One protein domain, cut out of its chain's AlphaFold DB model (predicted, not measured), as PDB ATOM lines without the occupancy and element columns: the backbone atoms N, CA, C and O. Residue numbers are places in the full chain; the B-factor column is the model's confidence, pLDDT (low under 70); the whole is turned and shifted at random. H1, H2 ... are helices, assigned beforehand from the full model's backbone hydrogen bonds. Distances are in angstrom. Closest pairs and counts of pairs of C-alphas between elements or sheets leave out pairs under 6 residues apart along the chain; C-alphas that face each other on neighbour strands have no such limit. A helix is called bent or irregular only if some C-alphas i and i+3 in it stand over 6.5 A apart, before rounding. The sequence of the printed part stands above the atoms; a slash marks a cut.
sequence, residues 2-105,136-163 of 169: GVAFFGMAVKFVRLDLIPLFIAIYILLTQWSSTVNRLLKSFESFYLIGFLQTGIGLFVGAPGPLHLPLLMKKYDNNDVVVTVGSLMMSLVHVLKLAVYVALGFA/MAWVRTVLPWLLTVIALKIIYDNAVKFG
ATOM      1  N   GLY A   2     -15.454 -16.565 -34.393       80.69
ATOM      2  CA  GLY A   2     -15.152 -15.289 -33.710       80.69
ATOM      3  C   GLY A   2     -16.398 -14.556 -33.206       80.69
ATOM      4  O   GLY A   2     -16.503 -14.255 -32.023       80.69
ATOM      5  N   VAL A   3     -17.404 -14.402 -34.066       82.69
ATOM      6  CA  VAL A   3     -18.721 -13.832 -33.716       82.69
ATOM      7  C   VAL A   3     -19.364 -14.485 -32.488       82.69
ATOM      8  O   VAL A   3     -19.888 -13.784 -31.636       82.69
ATOM      9  N   ALA A   4     -19.331 -15.816 -32.383       83.06
ATOM     10  CA  ALA A   4     -19.975 -16.531 -31.281       83.06
ATOM     11  C   ALA A   4     -19.230 -16.301 -29.957       83.06
ATOM     12  O   ALA A   4     -19.845 -15.974 -28.947       83.06
ATOM     13  N   PHE A   5     -17.897 -16.410 -29.989       85.31
ATOM     14  CA  PHE A   5     -17.043 -16.200 -28.821       85.31
ATOM     15  C   PHE A   5     -17.123 -14.751 -28.315       85.31
ATOM     16  O   PHE A   5     -17.453 -14.498 -27.159       85.31
ATOM     17  N   PHE A   6     -16.889 -13.782 -29.198       83.56
ATOM     18  CA  PHE A   6     -16.908 -12.369 -28.830       83.56
ATOM     19  C   PHE A   6     -18.327 -11.829 -28.641       83.56
ATOM     20  O   PHE A   6     -18.519 -10.943 -27.821       83.56
ATOM     21  N   GLY A   7     -19.338 -12.372 -29.322       81.06
ATOM     22  CA  GLY A   7     -20.742 -12.014 -29.105       81.06
ATOM     23  C   GLY A   7     -21.231 -12.383 -27.704       81.06
ATOM     24  O   GLY A   7     -22.003 -11.632 -27.112       81.06
ATOM     25  N   MET A   8     -20.728 -13.480 -27.126       80.69
ATOM     26  CA  MET A   8     -20.933 -13.771 -25.705       80.69
ATOM     27  C   MET A   8     -20.228 -12.733 -24.822       80.69
ATOM     28  O   MET A   8     -20.837 -12.231 -23.884       80.69
ATOM     29  N   ALA A   9     -18.990 -12.351 -25.155       80.94
ATOM     30  CA  ALA A   9     -18.259 -11.318 -24.419       80.94
ATOM     31  C   ALA A   9     -18.960  -9.945 -24.458       80.94
ATOM     32  O   ALA A   9     -18.990  -9.250 -23.447       80.94
ATOM     33  N   VAL A  10     -19.588  -9.576 -25.584       79.38
ATOM     34  CA  VAL A  10     -20.352  -8.322 -25.725       79.38
ATOM     35  C   VAL A  10     -21.477  -8.227 -24.690       79.38
ATOM     36  O   VAL A  10     -21.738  -7.130 -24.212       79.38
ATOM     37  N   LYS A  11     -22.097  -9.342 -24.272       78.69
ATOM     38  CA  LYS A  11     -23.141  -9.321 -23.226       78.69
ATOM     39  C   LYS A  11     -22.640  -8.793 -21.880       78.69
ATOM     40  O   LYS A  11     -23.436  -8.285 -21.099       78.69
ATOM     41  N   PHE A  12     -21.341  -8.903 -21.614       81.75
ATOM     42  CA  PHE A  12     -20.712  -8.407 -20.388       81.75
ATOM     43  C   PHE A  12     -20.187  -6.973 -20.523       81.75
ATOM     44  O   PHE A  12     -19.698  -6.399 -19.553       81.75
ATOM     45  N   VAL A  13     -20.281  -6.379 -21.715       81.62
ATOM     46  CA  VAL A  13     -19.799  -5.032 -22.002       81.62
ATOM     47  C   VAL A  13     -20.985  -4.085 -22.132       81.62
ATOM     48  O   VAL A  13     -21.903  -4.308 -22.917       81.62
ATOM     49  N   ARG A  14     -20.950  -2.973 -21.393       81.00
ATOM     50  CA  ARG A  14     -21.931  -1.897 -21.570       81.00
ATOM     51  C   ARG A  14     -21.805  -1.316 -22.977       81.00
ATOM     52  O   ARG A  14     -20.734  -0.835 -23.342       81.00
ATOM     53  N   LEU A  15     -22.903  -1.298 -23.735       77.19
ATOM     54  CA  LEU A  15     -22.931  -0.763 -25.106       77.19
ATOM     55  C   LEU A  15     -22.467   0.703 -25.178       77.19
ATOM     56  O   LEU A  15     -21.850   1.102 -26.161       77.19
ATOM     57  N   ASP A  16     -22.663   1.472 -24.101       82.81
ATOM     58  CA  ASP A  16     -22.158   2.843 -23.962       82.81
ATOM     59  C   ASP A  16     -20.628   2.967 -24.079       82.81
ATOM     60  O   ASP A  16     -20.133   4.057 -24.340       82.81
ATOM     61  N   LEU A  17     -19.874   1.881 -23.868       87.56
ATOM     62  CA  LEU A  17     -18.410   1.865 -23.949       87.56
ATOM     63  C   LEU A  17     -17.893   1.558 -25.360       87.56
ATOM     64  O   LEU A  17     -16.706   1.742 -25.625       87.56
ATOM     65  N   ILE A  18     -18.757   1.118 -26.283       87.25
ATOM     66  CA  ILE A  18     -18.381   0.825 -27.677       87.25
ATOM     67  C   ILE A  18     -17.658   2.012 -28.338       87.25
ATOM     68  O   ILE A  18     -16.584   1.791 -28.903       87.25
ATOM     69  N   PRO A  19     -18.142   3.269 -28.236       90.31
ATOM     70  CA  PRO A  19     -17.431   4.419 -28.795       90.31
ATOM     71  C   PRO A  19     -16.003   4.568 -28.257       90.31
ATOM     72  O   PRO A  19     -15.085   4.871 -29.021       90.31
ATOM     73  N   LEU A  20     -15.791   4.296 -26.966       91.56
ATOM     74  CA  LEU A  20     -14.468   4.365 -26.349       91.56
ATOM     75  C   LEU A  20     -13.528   3.295 -26.924       91.56
ATOM     76  O   LEU A  20     -12.382   3.602 -27.250       91.56
ATOM     77  N   PHE A  21     -14.017   2.065 -27.129       91.44
ATOM     78  CA  PHE A  21     -13.238   1.015 -27.789       91.44
ATOM     79  C   PHE A  21     -12.843   1.402 -29.218       91.44
ATOM     80  O   PHE A  21     -11.688   1.204 -29.595       91.44
ATOM     81  N   ILE A  22     -13.759   1.993 -29.995       90.94
ATOM     82  CA  ILE A  22     -13.467   2.500 -31.348       90.94
ATOM     83  C   ILE A  22     -12.337   3.535 -31.296       90.94
ATOM     84  O   ILE A  22     -11.365   3.419 -32.042       90.94
ATOM     85  N   ALA A  23     -12.434   4.521 -30.401       93.19
ATOM     86  CA  ALA A  23     -11.438   5.580 -30.283       93.19
ATOM     87  C   ALA A  23     -10.054   5.044 -29.881       93.19
ATOM     88  O   ALA A  23      -9.054   5.370 -30.523       93.19
ATOM     89  N   ILE A  24      -9.995   4.164 -28.875       93.25
ATOM     90  CA  ILE A  24      -8.751   3.512 -28.445       93.25
ATOM     91  C   ILE A  24      -8.148   2.701 -29.597       93.25
ATOM     92  O   ILE A  24      -6.945   2.775 -29.844       93.25
ATOM     93  N   TYR A  25      -8.969   1.962 -30.343       90.81
ATOM     94  CA  TYR A  25      -8.508   1.183 -31.487       90.81
ATOM     95  C   TYR A  25      -7.917   2.055 -32.597       90.81
ATOM     96  O   TYR A  25      -6.858   1.720 -33.128       90.81
ATOM     97  N   ILE A  26      -8.552   3.186 -32.919       91.44
ATOM     98  CA  ILE A  26      -8.015   4.153 -33.888       91.44
ATOM     99  C   ILE A  26      -6.630   4.633 -33.437       91.44
ATOM    100  O   ILE A  26      -5.676   4.528 -34.203       91.44
ATOM    101  N   LEU A  27      -6.489   5.086 -32.187       93.31
ATOM    102  CA  LEU A  27      -5.213   5.599 -31.676       93.31
ATOM    103  C   LEU A  27      -4.118   4.527 -31.664       93.31
ATOM    104  O   LEU A  27      -3.000   4.771 -32.122       93.31
ATOM    105  N   LEU A  28      -4.440   3.324 -31.183       91.81
ATOM    106  CA  LEU A  28      -3.497   2.211 -31.131       91.81
ATOM    107  C   LEU A  28      -3.048   1.786 -32.529       91.81
ATOM    108  O   LEU A  28      -1.856   1.618 -32.763       91.81
ATOM    109  N   THR A  29      -3.973   1.631 -33.473       87.06
ATOM    110  CA  THR A  29      -3.614   1.195 -34.830       87.06
ATOM    111  C   THR A  29      -2.831   2.243 -35.614       87.06
ATOM    112  O   THR A  29      -2.050   1.872 -36.489       87.06
ATOM    113  N   GLN A  30      -3.000   3.529 -35.297       89.19
ATOM    114  CA  GLN A  30      -2.279   4.615 -35.958       89.19
ATOM    115  C   GLN A  30      -0.888   4.859 -35.390       89.19
ATOM    116  O   GLN A  30       0.066   4.990 -36.155       89.19
ATOM    117  N   TRP A  31      -0.768   4.917 -34.065       92.88
ATOM    118  CA  TRP A  31       0.442   5.416 -33.411       92.88
ATOM    119  C   TRP A  31       1.255   4.325 -32.710       92.88
ATOM    120  O   TRP A  31       2.439   4.526 -32.446       92.88
ATOM    121  N   SER A  32       0.679   3.147 -32.438       93.31
ATOM    122  CA  SER A  32       1.420   2.053 -31.803       93.31
ATOM    123  C   SER A  32       2.142   1.185 -32.833       93.31
ATOM    124  O   SER A  32       1.549   0.345 -33.519       93.31
ATOM    125  N   SER A  33       3.465   1.330 -32.890       88.38
ATOM    126  CA  SER A  33       4.339   0.463 -33.690       88.38
ATOM    127  C   SER A  33       4.241  -1.008 -33.268       88.38
ATOM    128  O   SER A  33       4.282  -1.895 -34.121       88.38
ATOM    129  N   THR A  34       4.034  -1.274 -31.974       91.06
ATOM    130  CA  THR A  34       3.841  -2.620 -31.421       91.06
ATOM    131  C   THR A  34       2.586  -3.279 -31.977       91.06
ATOM    132  O   THR A  34       2.658  -4.411 -32.457       91.06
ATOM    133  N   VAL A  35       1.451  -2.570 -31.966       88.19
ATOM    134  CA  VAL A  35       0.192  -3.083 -32.528       88.19
ATOM    135  C   VAL A  35       0.341  -3.299 -34.027       88.19
ATOM    136  O   VAL A  35       0.018  -4.374 -34.519       88.19
ATOM    137  N   ASN A  36       0.907  -2.337 -34.757       85.31
ATOM    138  CA  ASN A  36       1.104  -2.473 -36.199       85.31
ATOM    139  C   ASN A  36       2.006  -3.673 -36.556       85.31
ATOM    140  O   ASN A  36       1.729  -4.411 -37.500       85.31
ATOM    141  N   ARG A  37       3.067  -3.920 -35.775       88.25
ATOM    142  CA  ARG A  37       3.932  -5.097 -35.949       88.25
ATOM    143  C   ARG A  37       3.182  -6.399 -35.677       88.25
ATOM    144  O   ARG A  37       3.325  -7.338 -36.455       88.25
ATOM    145  N   LEU A  38       2.372  -6.444 -34.619       88.12
ATOM    146  CA  LEU A  38       1.529  -7.599 -34.314       88.12
ATOM    147  C   LEU A  38       0.563  -7.892 -35.470       88.12
ATOM    148  O   LEU A  38       0.519  -9.022 -35.945       88.12
ATOM    149  N   LEU A  39      -0.134  -6.878 -35.989       84.94
ATOM    150  CA  LEU A  39      -1.055  -7.044 -37.118       84.94
ATOM    151  C   LEU A  39      -0.359  -7.607 -38.367       84.94
ATOM    152  O   LEU A  39      -0.912  -8.473 -39.039       84.94
ATOM    153  N   LYS A  40       0.868  -7.157 -38.652       85.31
ATOM    154  CA  LYS A  40       1.677  -7.654 -39.778       85.31
ATOM    155  C   LYS A  40       2.191  -9.083 -39.590       85.31
ATOM    156  O   LYS A  40       2.489  -9.732 -40.585       85.31
ATOM    157  N   SER A  41       2.312  -9.559 -38.350       86.88
ATOM    158  CA  SER A  41       2.787 -10.918 -38.050       86.88
ATOM    159  C   SER A  41       1.745 -12.012 -38.296       86.88
ATOM    160  O   SER A  41       2.089 -13.189 -38.297       86.88
ATOM    161  N   PHE A  42       0.475 -11.656 -38.505       86.50
ATOM    162  CA  PHE A  42      -0.565 -12.649 -38.750       86.50
ATOM    163  C   PHE A  42      -0.478 -13.213 -40.170       86.50
ATOM    164  O   PHE A  42      -0.725 -12.512 -41.148       86.50
ATOM    165  N   GLU A  43      -0.199 -14.512 -40.271       85.94
ATOM    166  CA  GLU A  43      -0.061 -15.205 -41.562       85.94
ATOM    167  C   GLU A  43      -1.270 -16.081 -41.927       85.94
ATOM    168  O   GLU A  43      -1.356 -16.611 -43.032       85.94
ATOM    169  N   SER A  44      -2.241 -16.220 -41.017       89.44
ATOM    170  CA  SER A  44      -3.404 -17.095 -41.195       89.44
ATOM    171  C   SER A  44      -4.688 -16.305 -41.441       89.44
ATOM    172  O   SER A  44      -5.153 -15.562 -40.575       89.44
ATOM    173  N   PHE A  45      -5.331 -16.550 -42.589       86.88
ATOM    174  CA  PHE A  45      -6.662 -16.011 -42.897       86.88
ATOM    175  C   PHE A  45      -7.726 -16.462 -41.893       86.88
ATOM    176  O   PHE A  45      -8.662 -15.714 -41.624       86.88
ATOM    177  N   TYR A  46      -7.578 -17.655 -41.312       88.69
ATOM    178  CA  TYR A  46      -8.498 -18.146 -40.292       88.69
ATOM    179  C   TYR A  46      -8.400 -17.315 -39.009       88.69
ATOM    180  O   TYR A  46      -9.417 -16.866 -38.482       88.69
ATOM    181  N   LEU A  47      -7.174 -17.047 -38.547       89.31
ATOM    182  CA  LEU A  47      -6.937 -16.219 -37.364       89.31
ATOM    183  C   LEU A  47      -7.402 -14.777 -37.596       89.31
ATOM    184  O   LEU A  47      -8.094 -14.215 -36.748       89.31
ATOM    185  N   ILE A  48      -7.091 -14.205 -38.763       89.44
ATOM    186  CA  ILE A  48      -7.570 -12.871 -39.141       89.44
ATOM    187  C   ILE A  48      -9.093 -12.848 -39.173       89.44
ATOM    188  O   ILE A  48      -9.674 -11.971 -38.554       89.44
ATOM    189  N   GLY A  49      -9.761 -13.810 -39.812       89.19
ATOM    190  CA  GLY A  49     -11.223 -13.870 -39.847       89.19
ATOM    191  C   GLY A  49     -11.847 -14.016 -38.454       89.19
ATOM    192  O   GLY A  49     -12.835 -13.348 -38.138       89.19
ATOM    193  N   PHE A  50     -11.249 -14.835 -37.584       89.88
ATOM    194  CA  PHE A  50     -11.666 -14.977 -36.189       89.88
ATOM    195  C   PHE A  50     -11.558 -13.648 -35.427       89.88
ATOM    196  O   PHE A  50     -12.544 -13.192 -34.847       89.88
ATOM    197  N   LEU A  51     -10.396 -12.992 -35.482       89.69
ATOM    198  CA  LEU A  51     -10.158 -11.713 -34.812       89.69
ATOM    199  C   LEU A  51     -10.996 -10.587 -35.418       89.69
ATOM    200  O   LEU A  51     -11.597  -9.812 -34.687       89.69
ATOM    201  N   GLN A  52     -11.089 -10.511 -36.743       89.69
ATOM    202  CA  GLN A  52     -11.818  -9.473 -37.468       89.69
ATOM    203  C   GLN A  52     -13.314  -9.528 -37.165       89.69
ATOM    204  O   GLN A  52     -13.925  -8.492 -36.916       89.69
ATOM    205  N   THR A  53     -13.907 -10.724 -37.139       88.75
ATOM    206  CA  THR A  53     -15.321 -10.879 -36.773       88.75
ATOM    207  C   THR A  53     -15.580 -10.627 -35.290       88.75
ATOM    208  O   THR A  53     -16.655 -10.151 -34.950       88.75
ATOM    209  N   GLY A  54     -14.607 -10.903 -34.419       88.06
ATOM    210  CA  GLY A  54     -14.714 -10.667 -32.983       88.06
ATOM    211  C   GLY A  54     -14.507  -9.212 -32.576       88.06
ATOM    212  O   GLY A  54     -15.428  -8.545 -32.114       88.06
ATOM    213  N   ILE A  55     -13.299  -8.698 -32.811       86.94
ATOM    214  CA  ILE A  55     -12.909  -7.301 -32.578       86.94
ATOM    215  C   ILE A  55     -13.843  -6.360 -33.351       86.94
ATOM    216  O   ILE A  55     -14.238  -5.317 -32.832       86.94
ATOM    217  N   GLY A  56     -14.285  -6.756 -34.550       87.75
ATOM    218  CA  GLY A  56     -15.251  -6.004 -35.350       87.75
ATOM    219  C   GLY A  56     -16.562  -5.682 -34.626       87.75
ATOM    220  O   GLY A  56     -17.155  -4.647 -34.931       87.75
ATOM    221  N   LEU A  57     -16.990  -6.481 -33.638       87.88
ATOM    222  CA  LEU A  57     -18.159  -6.177 -32.798       87.88
ATOM    223  C   LEU A  57     -17.951  -4.953 -31.889       87.88
ATOM    224  O   LEU A  57     -18.931  -4.351 -31.468       87.88
ATOM    225  N   PHE A  58     -16.705  -4.563 -31.609       85.75
ATOM    226  CA  PHE A  58     -16.375  -3.466 -30.693       85.75
ATOM    227  C   PHE A  58     -15.867  -2.216 -31.410       85.75
ATOM    228  O   PHE A  58     -16.249  -1.113 -31.050       85.75
ATOM    229  N   VAL A  59     -15.011  -2.359 -32.427       82.88
ATOM    230  CA  VAL A  59     -14.239  -1.216 -32.972       82.88
ATOM    231  C   VAL A  59     -14.726  -0.716 -34.332       82.88
ATOM    232  O   VAL A  59     -14.065   0.084 -34.988       82.88
ATOM    233  N   GLY A  60     -15.902  -1.163 -34.775       72.44
ATOM    234  CA  GLY A  60     -16.523  -0.672 -36.007       72.44
ATOM    235  C   GLY A  60     -15.901  -1.272 -37.270       72.44
ATOM    236  O   GLY A  60     -16.548  -2.098 -37.915       72.44
ATOM    237  N   ALA A  61     -14.663  -0.886 -37.590       70.94
ATOM    238  CA  ALA A  61     -13.954  -1.229 -38.822       70.94
ATOM    239  C   ALA A  61     -12.518  -1.726 -38.533       70.94
ATOM    240  O   ALA A  61     -11.585  -0.927 -38.459       70.94
ATOM    241  N   PRO A  62     -12.299  -3.047 -38.418       76.81
ATOM    242  CA  PRO A  62     -10.981  -3.646 -38.178       76.81
ATOM    243  C   PRO A  62     -10.031  -3.600 -39.402       76.81
ATOM    244  O   PRO A  62      -9.274  -4.535 -39.649       76.81
ATOM    245  N   GLY A  63     -10.100  -2.551 -40.231       70.38
ATOM    246  CA  GLY A  63      -9.428  -2.432 -41.537       70.38
ATOM    247  C   GLY A  63      -7.953  -2.855 -41.554       70.38
ATOM    248  O   GLY A  63      -7.570  -3.666 -42.398       70.38
ATOM    249  N   PRO A  64      -7.142  -2.401 -40.587       74.31
ATOM    250  CA  PRO A  64      -5.730  -2.765 -40.496       74.31
ATOM    251  C   PRO A  64      -5.426  -4.258 -40.269       74.31
ATOM    252  O   PRO A  64      -4.286  -4.659 -40.473       74.31
ATOM    253  N   LEU A  65      -6.391  -5.088 -39.848       84.50
ATOM    254  CA  LEU A  65      -6.144  -6.505 -39.523       84.50
ATOM    255  C   LEU A  65      -5.912  -7.390 -40.750       84.50
ATOM    256  O   LEU A  65      -5.046  -8.254 -40.719       84.50
ATOM    257  N   HIS A  66      -6.693  -7.208 -41.814       87.19
ATOM    258  CA  HIS A  66      -6.674  -8.099 -42.981       87.19
ATOM    259  C   HIS A  66      -5.778  -7.583 -44.114       87.19
ATOM    260  O   HIS A  66      -5.298  -8.365 -44.935       87.19
ATOM    261  N   LEU A  67      -5.524  -6.271 -44.139       88.00
ATOM    262  CA  LEU A  67      -4.797  -5.610 -45.216       88.00
ATOM    263  C   LEU A  67      -3.344  -6.107 -45.377       88.00
ATOM    264  O   LEU A  67      -2.972  -6.397 -46.512       88.00
ATOM    265  N   PRO A  68      -2.531  -6.293 -44.313       88.38
ATOM    266  CA  PRO A  68      -1.158  -6.779 -44.463       88.38
ATOM    267  C   PRO A  68      -1.070  -8.166 -45.108       88.38
ATOM    268  O   PRO A  68      -0.231  -8.383 -45.980       88.38
ATOM    269  N   LEU A  69      -1.955  -9.094 -44.723       88.94
ATOM    270  CA  LEU A  69      -1.949 -10.447 -45.280       88.94
ATOM    271  C   LEU A  69      -2.436 -10.468 -46.731       88.94
ATOM    272  O   LEU A  69      -1.881 -11.196 -47.552       88.94
ATOM    273  N   LEU A  70      -3.434  -9.645 -47.072       91.62
ATOM    274  CA  LEU A  70      -3.864  -9.493 -48.462       91.62
ATOM    275  C   LEU A  70      -2.758  -8.899 -49.334       91.62
ATOM    276  O   LEU A  70      -2.518  -9.430 -50.411       91.62
ATOM    277  N   MET A  71      -2.052  -7.868 -48.857       89.88
ATOM    278  CA  MET A  71      -0.924  -7.267 -49.579       89.88
ATOM    279  C   MET A  71       0.276  -8.216 -49.714       89.88
ATOM    280  O   MET A  71       1.044  -8.077 -50.654       89.88
ATOM    281  N   LYS A  72       0.446  -9.182 -48.799       89.44
ATOM    282  CA  LYS A  72       1.454 -10.250 -48.928       89.44
ATOM    283  C   LYS A  72       1.040 -11.324 -49.941       89.44
ATOM    284  O   LYS A  72       1.900 -11.953 -50.545       89.44
ATOM    285  N   LYS A  73      -0.264 -11.582 -50.083       91.75
ATOM    286  CA  LYS A  73      -0.803 -12.649 -50.941       91.75
ATOM    287  C   LYS A  73      -1.053 -12.206 -52.383       91.75
ATOM    288  O   LYS A  73      -0.959 -13.031 -53.287       91.75
ATOM    289  N   TYR A  74      -1.445 -10.954 -52.583       92.81
ATOM    290  CA  TYR A  74      -1.853 -10.425 -53.876       92.81
ATOM    291  C   TYR A  74      -1.018  -9.194 -54.223       92.81
ATOM    292  O   TYR A  74      -1.062  -8.199 -53.505       92.81
ATOM    293  N   ASP A  75      -0.344  -9.238 -55.370       90.62
ATOM    294  CA  ASP A  75       0.420  -8.094 -55.889       90.62
ATOM    295  C   ASP A  75      -0.485  -7.015 -56.508       90.62
ATOM    296  O   ASP A  75      -0.110  -5.847 -56.620       90.62
ATOM    297  N   ASN A  76      -1.706  -7.388 -56.908       91.50
ATOM    298  CA  ASN A  76      -2.664  -6.463 -57.499       91.50
ATOM    299  C   ASN A  76      -3.489  -5.747 -56.415       91.50
ATOM    300  O   ASN A  76      -4.323  -6.354 -55.736       91.50
ATOM    301  N   ASN A  77      -3.309  -4.429 -56.318       86.06
ATOM    302  CA  ASN A  77      -4.030  -3.570 -55.377       86.06
ATOM    303  C   ASN A  77      -5.559  -3.631 -55.532       86.06
ATOM    304  O   ASN A  77      -6.265  -3.565 -54.528       86.06
ATOM    305  N   ASP A  78      -6.087  -3.787 -56.747       86.88
ATOM    306  CA  ASP A  78      -7.533  -3.874 -56.973       86.88
ATOM    307  C   ASP A  78      -8.106  -5.184 -56.424       86.88
ATOM    308  O   ASP A  78      -9.203  -5.203 -55.858       86.88
ATOM    309  N   VAL A  79      -7.334  -6.274 -56.498       92.25
ATOM    310  CA  VAL A  79      -7.692  -7.556 -55.873       92.25
ATOM    311  C   VAL A  79      -7.684  -7.418 -54.352       92.25
ATOM    312  O   VAL A  79      -8.644  -7.829 -53.702       92.25
ATOM    313  N   VAL A  80      -6.659  -6.780 -53.778       91.50
ATOM    314  CA  VAL A  80      -6.582  -6.503 -52.330       91.50
ATOM    315  C   VAL A  80      -7.802  -5.709 -51.858       91.50
ATOM    316  O   VAL A  80      -8.440  -6.088 -50.875       91.50
ATOM    317  N   VAL A  81      -8.163  -4.638 -52.570       88.44
ATOM    318  CA  VAL A  81      -9.318  -3.794 -52.231       88.44
ATOM    319  C   VAL A  81     -10.627  -4.572 -52.351       88.44
ATOM    320  O   VAL A  81     -11.461  -4.505 -51.446       88.44
ATOM    321  N   THR A  82     -10.809  -5.337 -53.427       90.44
ATOM    322  CA  THR A  82     -12.044  -6.097 -53.669       90.44
ATOM    323  C   THR A  82     -12.240  -7.183 -52.615       90.44
ATOM    324  O   THR A  82     -13.298  -7.261 -51.989       90.44
ATOM    325  N   VAL A  83     -11.204  -7.985 -52.348       92.56
ATOM    326  CA  VAL A  83     -11.259  -9.050 -51.337       92.56
ATOM    327  C   VAL A  83     -11.450  -8.461 -49.940       92.56
ATOM    328  O   VAL A  83     -12.297  -8.942 -49.188       92.56
ATOM    329  N   GLY A  84     -10.733  -7.387 -49.597       90.94
ATOM    330  CA  GLY A  84     -10.909  -6.701 -48.316       90.94
ATOM    331  C   GLY A  84     -12.329  -6.157 -48.125       90.94
ATOM    332  O   GLY A  84     -12.923  -6.318 -47.056       90.94
ATOM    333  N   SER A  85     -12.924  -5.602 -49.185       89.12
ATOM    334  CA  SER A  85     -14.306  -5.101 -49.177       89.12
ATOM    335  C   SER A  85     -15.333  -6.221 -48.982       89.12
ATOM    336  O   SER A  85     -16.293  -6.054 -48.225       89.12
ATOM    337  N   LEU A  86     -15.116  -7.390 -49.597       91.94
ATOM    338  CA  LEU A  86     -15.948  -8.580 -49.377       91.94
ATOM    339  C   LEU A  86     -15.839  -9.080 -47.930       91.94
ATOM    340  O   LEU A  86     -16.859  -9.322 -47.283       91.94
ATOM    341  N   MET A  87     -14.619  -9.172 -47.390       90.75
ATOM    342  CA  MET A  87     -14.398  -9.564 -45.994       90.75
ATOM    343  C   MET A  87     -15.096  -8.605 -45.022       90.75
ATOM    344  O   MET A  87     -15.723  -9.048 -44.059       90.75
ATOM    345  N   MET A  88     -15.031  -7.295 -45.272       91.06
ATOM    346  CA  MET A  88     -15.705  -6.302 -44.433       91.06
ATOM    347  C   MET A  88     -17.223  -6.356 -44.538       91.06
ATOM    348  O   MET A  88     -17.896  -6.282 -43.510       91.06
ATOM    349  N   SER A  89     -17.764  -6.555 -45.740       90.50
ATOM    350  CA  SER A  89     -19.204  -6.761 -45.932       90.50
ATOM    351  C   SER A  89     -19.709  -7.926 -45.078       90.50
ATOM    352  O   SER A  89     -20.676  -7.773 -44.334       90.50
ATOM    353  N   LEU A  90     -18.994  -9.058 -45.084       90.31
ATOM    354  CA  LEU A  90     -19.328 -10.215 -44.248       90.31
ATOM    355  C   LEU A  90     -19.281  -9.889 -42.748       90.31
ATOM    356  O   LEU A  90     -20.189 -10.256 -42.008       90.31
ATOM    357  N   VAL A  91     -18.255  -9.171 -42.287       90.56
ATOM    358  CA  VAL A  91     -18.130  -8.774 -40.873       90.56
ATOM    359  C   VAL A  91     -19.278  -7.864 -40.440       90.56
ATOM    360  O   VAL A  91     -19.818  -8.044 -39.349       90.56
ATOM    361  N   HIS A  92     -19.688  -6.911 -41.279       90.25
ATOM    362  CA  HIS A  92     -20.815  -6.028 -40.978       90.25
ATOM    363  C   HIS A  92     -22.154  -6.773 -40.952       90.25
ATOM    364  O   HIS A  92     -22.943  -6.549 -40.034       90.25
ATOM    365  N   VAL A  93     -22.386  -7.704 -41.881       91.31
ATOM    366  CA  VAL A  93     -23.588  -8.556 -41.876       91.31
ATOM    367  C   VAL A  93     -23.644  -9.417 -40.611       91.31
ATOM    368  O   VAL A  93     -24.672  -9.478 -39.941       91.31
ATOM    369  N   LEU A  94     -22.526 -10.035 -40.224       90.25
ATOM    370  CA  LEU A  94     -22.457 -10.833 -38.998       90.25
ATOM    371  C   LEU A  94     -22.686  -9.987 -37.739       90.25
ATOM    372  O   LEU A  94     -23.334 -10.441 -36.797       90.25
ATOM    373  N   LYS A  95     -22.197  -8.743 -37.725       88.44
ATOM    374  CA  LYS A  95     -22.440  -7.793 -36.634       88.44
ATOM    375  C   LYS A  95     -23.923  -7.460 -36.487       88.44
ATOM    376  O   LYS A  95     -24.419  -7.429 -35.363       88.44
ATOM    377  N   LEU A  96     -24.624  -7.257 -37.605       90.00
ATOM    378  CA  LEU A  96     -26.069  -7.029 -37.605       90.00
ATOM    379  C   LEU A  96     -26.794  -8.191 -36.916       90.00
ATOM    380  O   LEU A  96     -27.572  -7.959 -35.994       90.00
ATOM    381  N   ALA A  97     -26.467  -9.432 -37.290       89.88
ATOM    382  CA  ALA A  97     -27.062 -10.624 -36.686       89.88
ATOM    383  C   ALA A  97     -26.833 -10.696 -35.164       89.88
ATOM    384  O   ALA A  97     -27.759 -11.015 -34.421       89.88
ATOM    385  N   VAL A  98     -25.631 -10.352 -34.684       89.06
ATOM    386  CA  VAL A  98     -25.341 -10.318 -33.239       89.06
ATOM    387  C   VAL A  98     -26.156  -9.253 -32.526       89.06
ATOM    388  O   VAL A  98     -26.763  -9.553 -31.505       89.06
ATOM    389  N   TYR A  99     -26.194  -8.021 -33.032       86.31
ATOM    390  CA  TYR A  99     -26.941  -6.955 -32.363       86.31
ATOM    391  C   TYR A  99     -28.452  -7.205 -32.370       86.31
ATOM    392  O   TYR A  99     -29.096  -6.939 -31.359       86.31
ATOM    393  N   VAL A 100     -29.003  -7.799 -33.436       88.62
ATOM    394  CA  VAL A 100     -30.395  -8.281 -33.439       88.62
ATOM    395  C   VAL A 100     -30.596  -9.338 -32.351       88.62
ATOM    396  O   VAL A 100     -31.526  -9.228 -31.559       88.62
ATOM    397  N   ALA A 101     -29.696 -10.322 -32.243       87.12
ATOM    398  CA  ALA A 101     -29.761 -11.352 -31.201       87.12
ATOM    399  C   ALA A 101     -29.579 -10.802 -29.770       87.12
ATOM    400  O   ALA A 101     -30.003 -11.440 -28.807       87.12
ATOM    401  N   LEU A 102     -28.958  -9.628 -29.615       84.06
ATOM    402  CA  LEU A 102     -28.849  -8.894 -28.350       84.06
ATOM    403  C   LEU A 102     -30.064  -7.993 -28.062       84.06
ATOM    404  O   LEU A 102     -30.095  -7.354 -27.014       84.06
ATOM    405  N   GLY A 103     -31.057  -7.958 -28.954       85.56
ATOM    406  CA  GLY A 103     -32.299  -7.203 -28.779       85.56
ATOM    407  C   GLY A 103     -32.261  -5.768 -29.309       85.56
ATOM    408  O   GLY A 103     -33.148  -4.985 -28.983       85.56
ATOM    409  N   PHE A 104     -31.264  -5.392 -30.119       86.88
ATOM    410  CA  PHE A 104     -31.231  -4.063 -30.729       86.88
ATOM    411  C   PHE A 104     -32.297  -3.930 -31.828       86.88
ATOM    412  O   PHE A 104     -32.267  -4.643 -32.837       86.88
ATOM    413  N   ALA A 105     -33.213  -2.977 -31.660       90.19
ATOM    414  CA  ALA A 105     -34.287  -2.693 -32.604       90.19
ATOM    415  C   ALA A 105     -33.819  -1.732 -33.713       90.19
ATOM    416  O   ALA A 105     -34.000  -0.521 -33.639       90.19
ATOM    417  N   MET A 136      -0.489  11.600 -52.481       85.44
ATOM    418  CA  MET A 136      -0.484  10.512 -51.493       85.44
ATOM    419  C   MET A 136       0.237  10.902 -50.190       85.44
ATOM    420  O   MET A 136      -0.162  10.465 -49.111       85.44
ATOM    421  N   ALA A 137       1.271  11.747 -50.275       89.75
ATOM    422  CA  ALA A 137       1.967  12.291 -49.110       89.75
ATOM    423  C   ALA A 137       1.019  13.089 -48.203       89.75
ATOM    424  O   ALA A 137       0.996  12.870 -46.996       89.75
ATOM    425  N   TRP A 138       0.168  13.933 -48.793       91.38
ATOM    426  CA  TRP A 138      -0.812  14.720 -48.046       91.38
ATOM    427  C   TRP A 138      -1.809  13.815 -47.318       91.38
ATOM    428  O   TRP A 138      -2.029  13.979 -46.123       91.38
ATOM    429  N   VAL A 139      -2.346  12.796 -48.000       86.75
ATOM    430  CA  VAL A 139      -3.283  11.835 -47.390       86.75
ATOM    431  C   VAL A 139      -2.624  11.079 -46.234       86.75
ATOM    432  O   VAL A 139      -3.224  10.943 -45.171       86.75
ATOM    433  N   ARG A 140      -1.380  10.616 -46.413       88.44
ATOM    434  CA  ARG A 140      -0.632   9.887 -45.375       88.44
ATOM    435  C   ARG A 140      -0.315  10.737 -44.149       88.44
ATOM    436  O   ARG A 140      -0.204  10.173 -43.067       88.44
ATOM    437  N   THR A 141      -0.188  12.051 -44.301       91.81
ATOM    438  CA  THR A 141       0.062  12.959 -43.178       91.81
ATOM    439  C   THR A 141      -1.237  13.414 -42.522       91.81
ATOM    440  O   THR A 141      -1.366  13.320 -41.309       91.81
ATOM    441  N   VAL A 142      -2.220  13.881 -43.292       93.06
ATOM    442  CA  VAL A 142      -3.416  14.537 -42.739       93.06
ATOM    443  C   VAL A 142      -4.434  13.541 -42.195       93.06
ATOM    444  O   VAL A 142      -5.021  13.786 -41.142       93.06
ATOM    445  N   LEU A 143      -4.641  12.404 -42.869       90.81
ATOM    446  CA  LEU A 143      -5.681  11.450 -42.477       90.81
ATOM    447  C   LEU A 143      -5.470  10.873 -41.061       90.81
ATOM    448  O   LEU A 143      -6.443  10.851 -40.304       90.81
ATOM    449  N   PRO A 144      -4.252  10.459 -40.641       92.56
ATOM    450  CA  PRO A 144      -4.021  10.014 -39.265       92.56
ATOM    451  C   PRO A 144      -4.314  11.099 -38.224       92.56
ATOM    452  O   PRO A 144      -4.969  10.825 -37.222       92.56
ATOM    453  N   TRP A 145      -3.911  12.348 -38.474       96.06
ATOM    454  CA  TRP A 145      -4.187  13.454 -37.553       96.06
ATOM    455  C   TRP A 145      -5.680  13.763 -37.445       96.06
ATOM    456  O   TRP A 145      -6.190  13.914 -36.336       96.06
ATOM    457  N   LEU A 146      -6.409  13.773 -38.564       94.81
ATOM    458  CA  LEU A 146      -7.862  13.953 -38.562       94.81
ATOM    459  C   LEU A 146      -8.558  12.872 -37.721       94.81
ATOM    460  O   LEU A 146      -9.404  13.167 -36.878       94.81
ATOM    461  N   LEU A 147      -8.171  11.615 -37.922       93.44
ATOM    462  CA  LEU A 147      -8.710  10.476 -37.180       93.44
ATOM    463  C   LEU A 147      -8.321  10.510 -35.694       93.44
ATOM    464  O   LEU A 147      -9.130  10.137 -34.848       93.44
ATOM    465  N   THR A 148      -7.130  11.015 -35.370       95.88
ATOM    466  CA  THR A 148      -6.684  11.248 -33.988       95.88
ATOM    467  C   THR A 148      -7.576  12.273 -33.296       95.88
ATOM    468  O   THR A 148      -8.048  12.019 -32.191       95.88
ATOM    469  N   VAL A 149      -7.885  13.393 -33.958       97.12
ATOM    470  CA  VAL A 149      -8.802  14.414 -33.423       97.12
ATOM    471  C   VAL A 149     -10.193  13.826 -33.175       97.12
ATOM    472  O   VAL A 149     -10.764  14.034 -32.106       97.12
ATOM    473  N   ILE A 150     -10.723  13.041 -34.120       94.81
ATOM    474  CA  ILE A 150     -12.020  12.365 -33.961       94.81
ATOM    475  C   ILE A 150     -11.993  11.403 -32.765       94.81
ATOM    476  O   ILE A 150     -12.914  11.416 -31.948       94.81
ATOM    477  N   ALA A 151     -10.938  10.597 -32.624       95.38
ATOM    478  CA  ALA A 151     -10.795   9.668 -31.506       95.38
ATOM    479  C   ALA A 151     -10.710  10.397 -30.155       95.38
ATOM    480  O   ALA A 151     -11.395  10.009 -29.209       95.38
ATOM    481  N   LEU A 152      -9.934  11.481 -30.067       96.62
ATOM    482  CA  LEU A 152      -9.829  12.295 -28.853       96.62
ATOM    483  C   LEU A 152     -11.164  12.944 -28.479       96.62
ATOM    484  O   LEU A 152     -11.542  12.909 -27.310       96.62
ATOM    485  N   LYS A 153     -11.913  13.462 -29.462       95.62
ATOM    486  CA  LYS A 153     -13.264  13.990 -29.234       95.62
ATOM    487  C   LYS A 153     -14.185  12.919 -28.650       95.62
ATOM    488  O   LYS A 153     -14.862  13.175 -27.663       95.62
ATOM    489  N   ILE A 154     -14.183  11.711 -29.218       94.31
ATOM    490  CA  ILE A 154     -14.999  10.599 -28.710       94.31
ATOM    491  C   ILE A 154     -14.614  10.260 -27.265       94.31
ATOM    492  O   ILE A 154     -15.501  10.064 -26.437       94.31
ATOM    493  N   ILE A 155     -13.317  10.205 -26.945       95.62
ATOM    494  CA  ILE A 155     -12.844   9.948 -25.576       95.62
ATOM    495  C   ILE A 155     -13.340  11.038 -24.625       95.62
ATOM    496  O   ILE A 155     -13.879  10.711 -23.573       95.62
ATOM    497  N   TYR A 156     -13.202  12.309 -25.005       95.06
ATOM    498  CA  TYR A 156     -13.652  13.445 -24.205       95.06
ATOM    499  C   TYR A 156     -15.166  13.415 -23.956       95.06
ATOM    500  O   TYR A 156     -15.590  13.429 -22.802       95.06
ATOM    501  N   ASP A 157     -15.974  13.278 -25.011       93.44
ATOM    502  CA  ASP A 157     -17.438  13.234 -24.911       93.44
ATOM    503  C   ASP A 157     -17.903  12.091 -23.992       93.44
ATOM    504  O   ASP A 157     -18.824  12.251 -23.191       93.44
ATOM    505  N   ASN A 158     -17.244  10.928 -24.072       93.38
ATOM    506  CA  ASN A 158     -17.554   9.790 -23.207       93.38
ATOM    507  C   ASN A 158     -17.073  10.009 -21.767       93.38
ATOM    508  O   ASN A 158     -17.809   9.693 -20.839       93.38
ATOM    509  N   ALA A 159     -15.883  10.573 -21.557       92.25
ATOM    510  CA  ALA A 159     -15.372  10.878 -20.222       92.25
ATOM    511  C   ALA A 159     -16.273  11.882 -19.482       92.25
ATOM    512  O   ALA A 159     -16.522  11.713 -18.288       92.25
ATOM    513  N   VAL A 160     -16.819  12.866 -20.203       92.00
ATOM    514  CA  VAL A 160     -17.849  13.783 -19.697       92.00
ATOM    515  C   VAL A 160     -19.151  13.034 -19.403       92.00
ATOM    516  O   VAL A 160     -19.667  13.132 -18.292       92.00
ATOM    517  N   LYS A 161     -19.659  12.225 -20.346       90.12
ATOM    518  CA  LYS A 161     -20.885  11.419 -20.164       90.12
ATOM    519  C   LYS A 161     -20.809  10.496 -18.938       90.12
ATOM    520  O   LYS A 161     -21.826  10.270 -18.288       90.12
ATOM    521  N   PHE A 162     -19.631   9.957 -18.621       89.06
ATOM    522  CA  PHE A 162     -19.406   9.088 -17.459       89.06
ATOM    523  C   PHE A 162     -19.017   9.836 -16.175       89.06
ATOM    524  O   PHE A 162     -18.853   9.192 -15.140       89.06
ATOM    525  N   GLY A 163     -18.866  11.163 -16.218       86.88
ATOM    526  CA  GLY A 163     -18.489  11.975 -15.057       86.88
ATOM    527  C   GLY A 163     -17.039  11.792 -14.595       86.88
ATOM    528  O   GLY A 163     -16.712  12.145 -13.466       86.88
TER     529      GLY A 163
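AT A GLANCE: This is residues 2 to 105 and 136 to 163 of the 169 residues of the protein "Sulfite exporter TauE/SafE" of Moraxella lacunata (UniProt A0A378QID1). A body of helices is built round H4, with H1, H5 and the long H6 packed about it and H2 crossing near its last residues. The longest helix, H7, lies side by side with H2 on the side away from H4, and its residues 136 to 143 stick out free; the short H3 packs on H5 and makes a corner with H2. The printed part has 132 residues with seven named helices, H1 to H7 in chain order, and no named strand: the class is all helix. It is compact, with a radius of gyration of the C-alphas of 15.8 A and spans of 47 by 34 by 25 A.

IN THESE COORDINATES: H1, residues 2 to 10, begins at C-alpha 2, (-15.152, -15.289, -33.710). H2, residues 15 to 31, is 25.6 A long and only just irregular: C-alphas 16 and 19 are 6.9 A apart. H3 is residues 33 to 41 and H4 residues 45 to 59, 19.4 A long. H5, residues 63 to 73, is irregular, with C-alphas 65 and 68 7.0 A apart. H6, residues 77 to 101, is 36.2 A long and begins at (-4.030, -3.570, -55.377). H7, residues 136 to 161, is 37.4 A long and ends at (-20.885, 11.419, -20.164).

HOW THE PARTS SIT: H4 is the hub, touching H1, H2, H5 and H6. H1 and H4 run the same way at a shallow tilt of 26 degrees, closest at the C-alphas of Gly 2 and Phe 50, 4.3 A. Residues 18 to 25 of H2 touch residues 58 to 59 of H4, closest at the C-alphas of Ile 22 and Val 59, 4.1 A. H4 and H5 form a helical hairpin, two helices running opposite ways, at a shallow tilt of 17 degrees, closest at the C-alphas of Ile 48 and His 66, 6.2 A. Residues 91 to 95 of H6 touch residues 52 to 57 of H4 at a steep tilt of 54 degrees, closest at the C-alphas of Thr 53 and Val 91, 5.4 A. H5 and H6 form another hairpin through residues 77 to 88 of H6, closest at the C-alphas of Leu 70 and Val 80, 5.6 A. H3 touches H5, closest at the C-alphas of Lys 40 and Pro 68, 5.5 A, and touches H2 only at the corner. H7 touches H2, opposite ways at a shallow tilt of 32 degrees, closest at the C-alphas of Ala 23 and Ala 151, 4.3 A; H4 and H7 are apart. Every O i to N i+4 pair is within hydrogen-bond range in H1, H3 and H6, against 11 of 13 in H2, 9 of 11 in H4, 4 of 7 in H5 and 20 of 22 in H7.

THE WHOLE: The two C-alphas farthest apart, of Asp 75 and Gly 163, are 49.3 A apart. Residues 106 to 135 are not printed, and C-alphas 105 and 136 across the cut are 40.9 A apart. The links printed whole, from H1 through to H6, are tight. Mean pLDDT of the printed part is 88.4, and no printed residue is under 70.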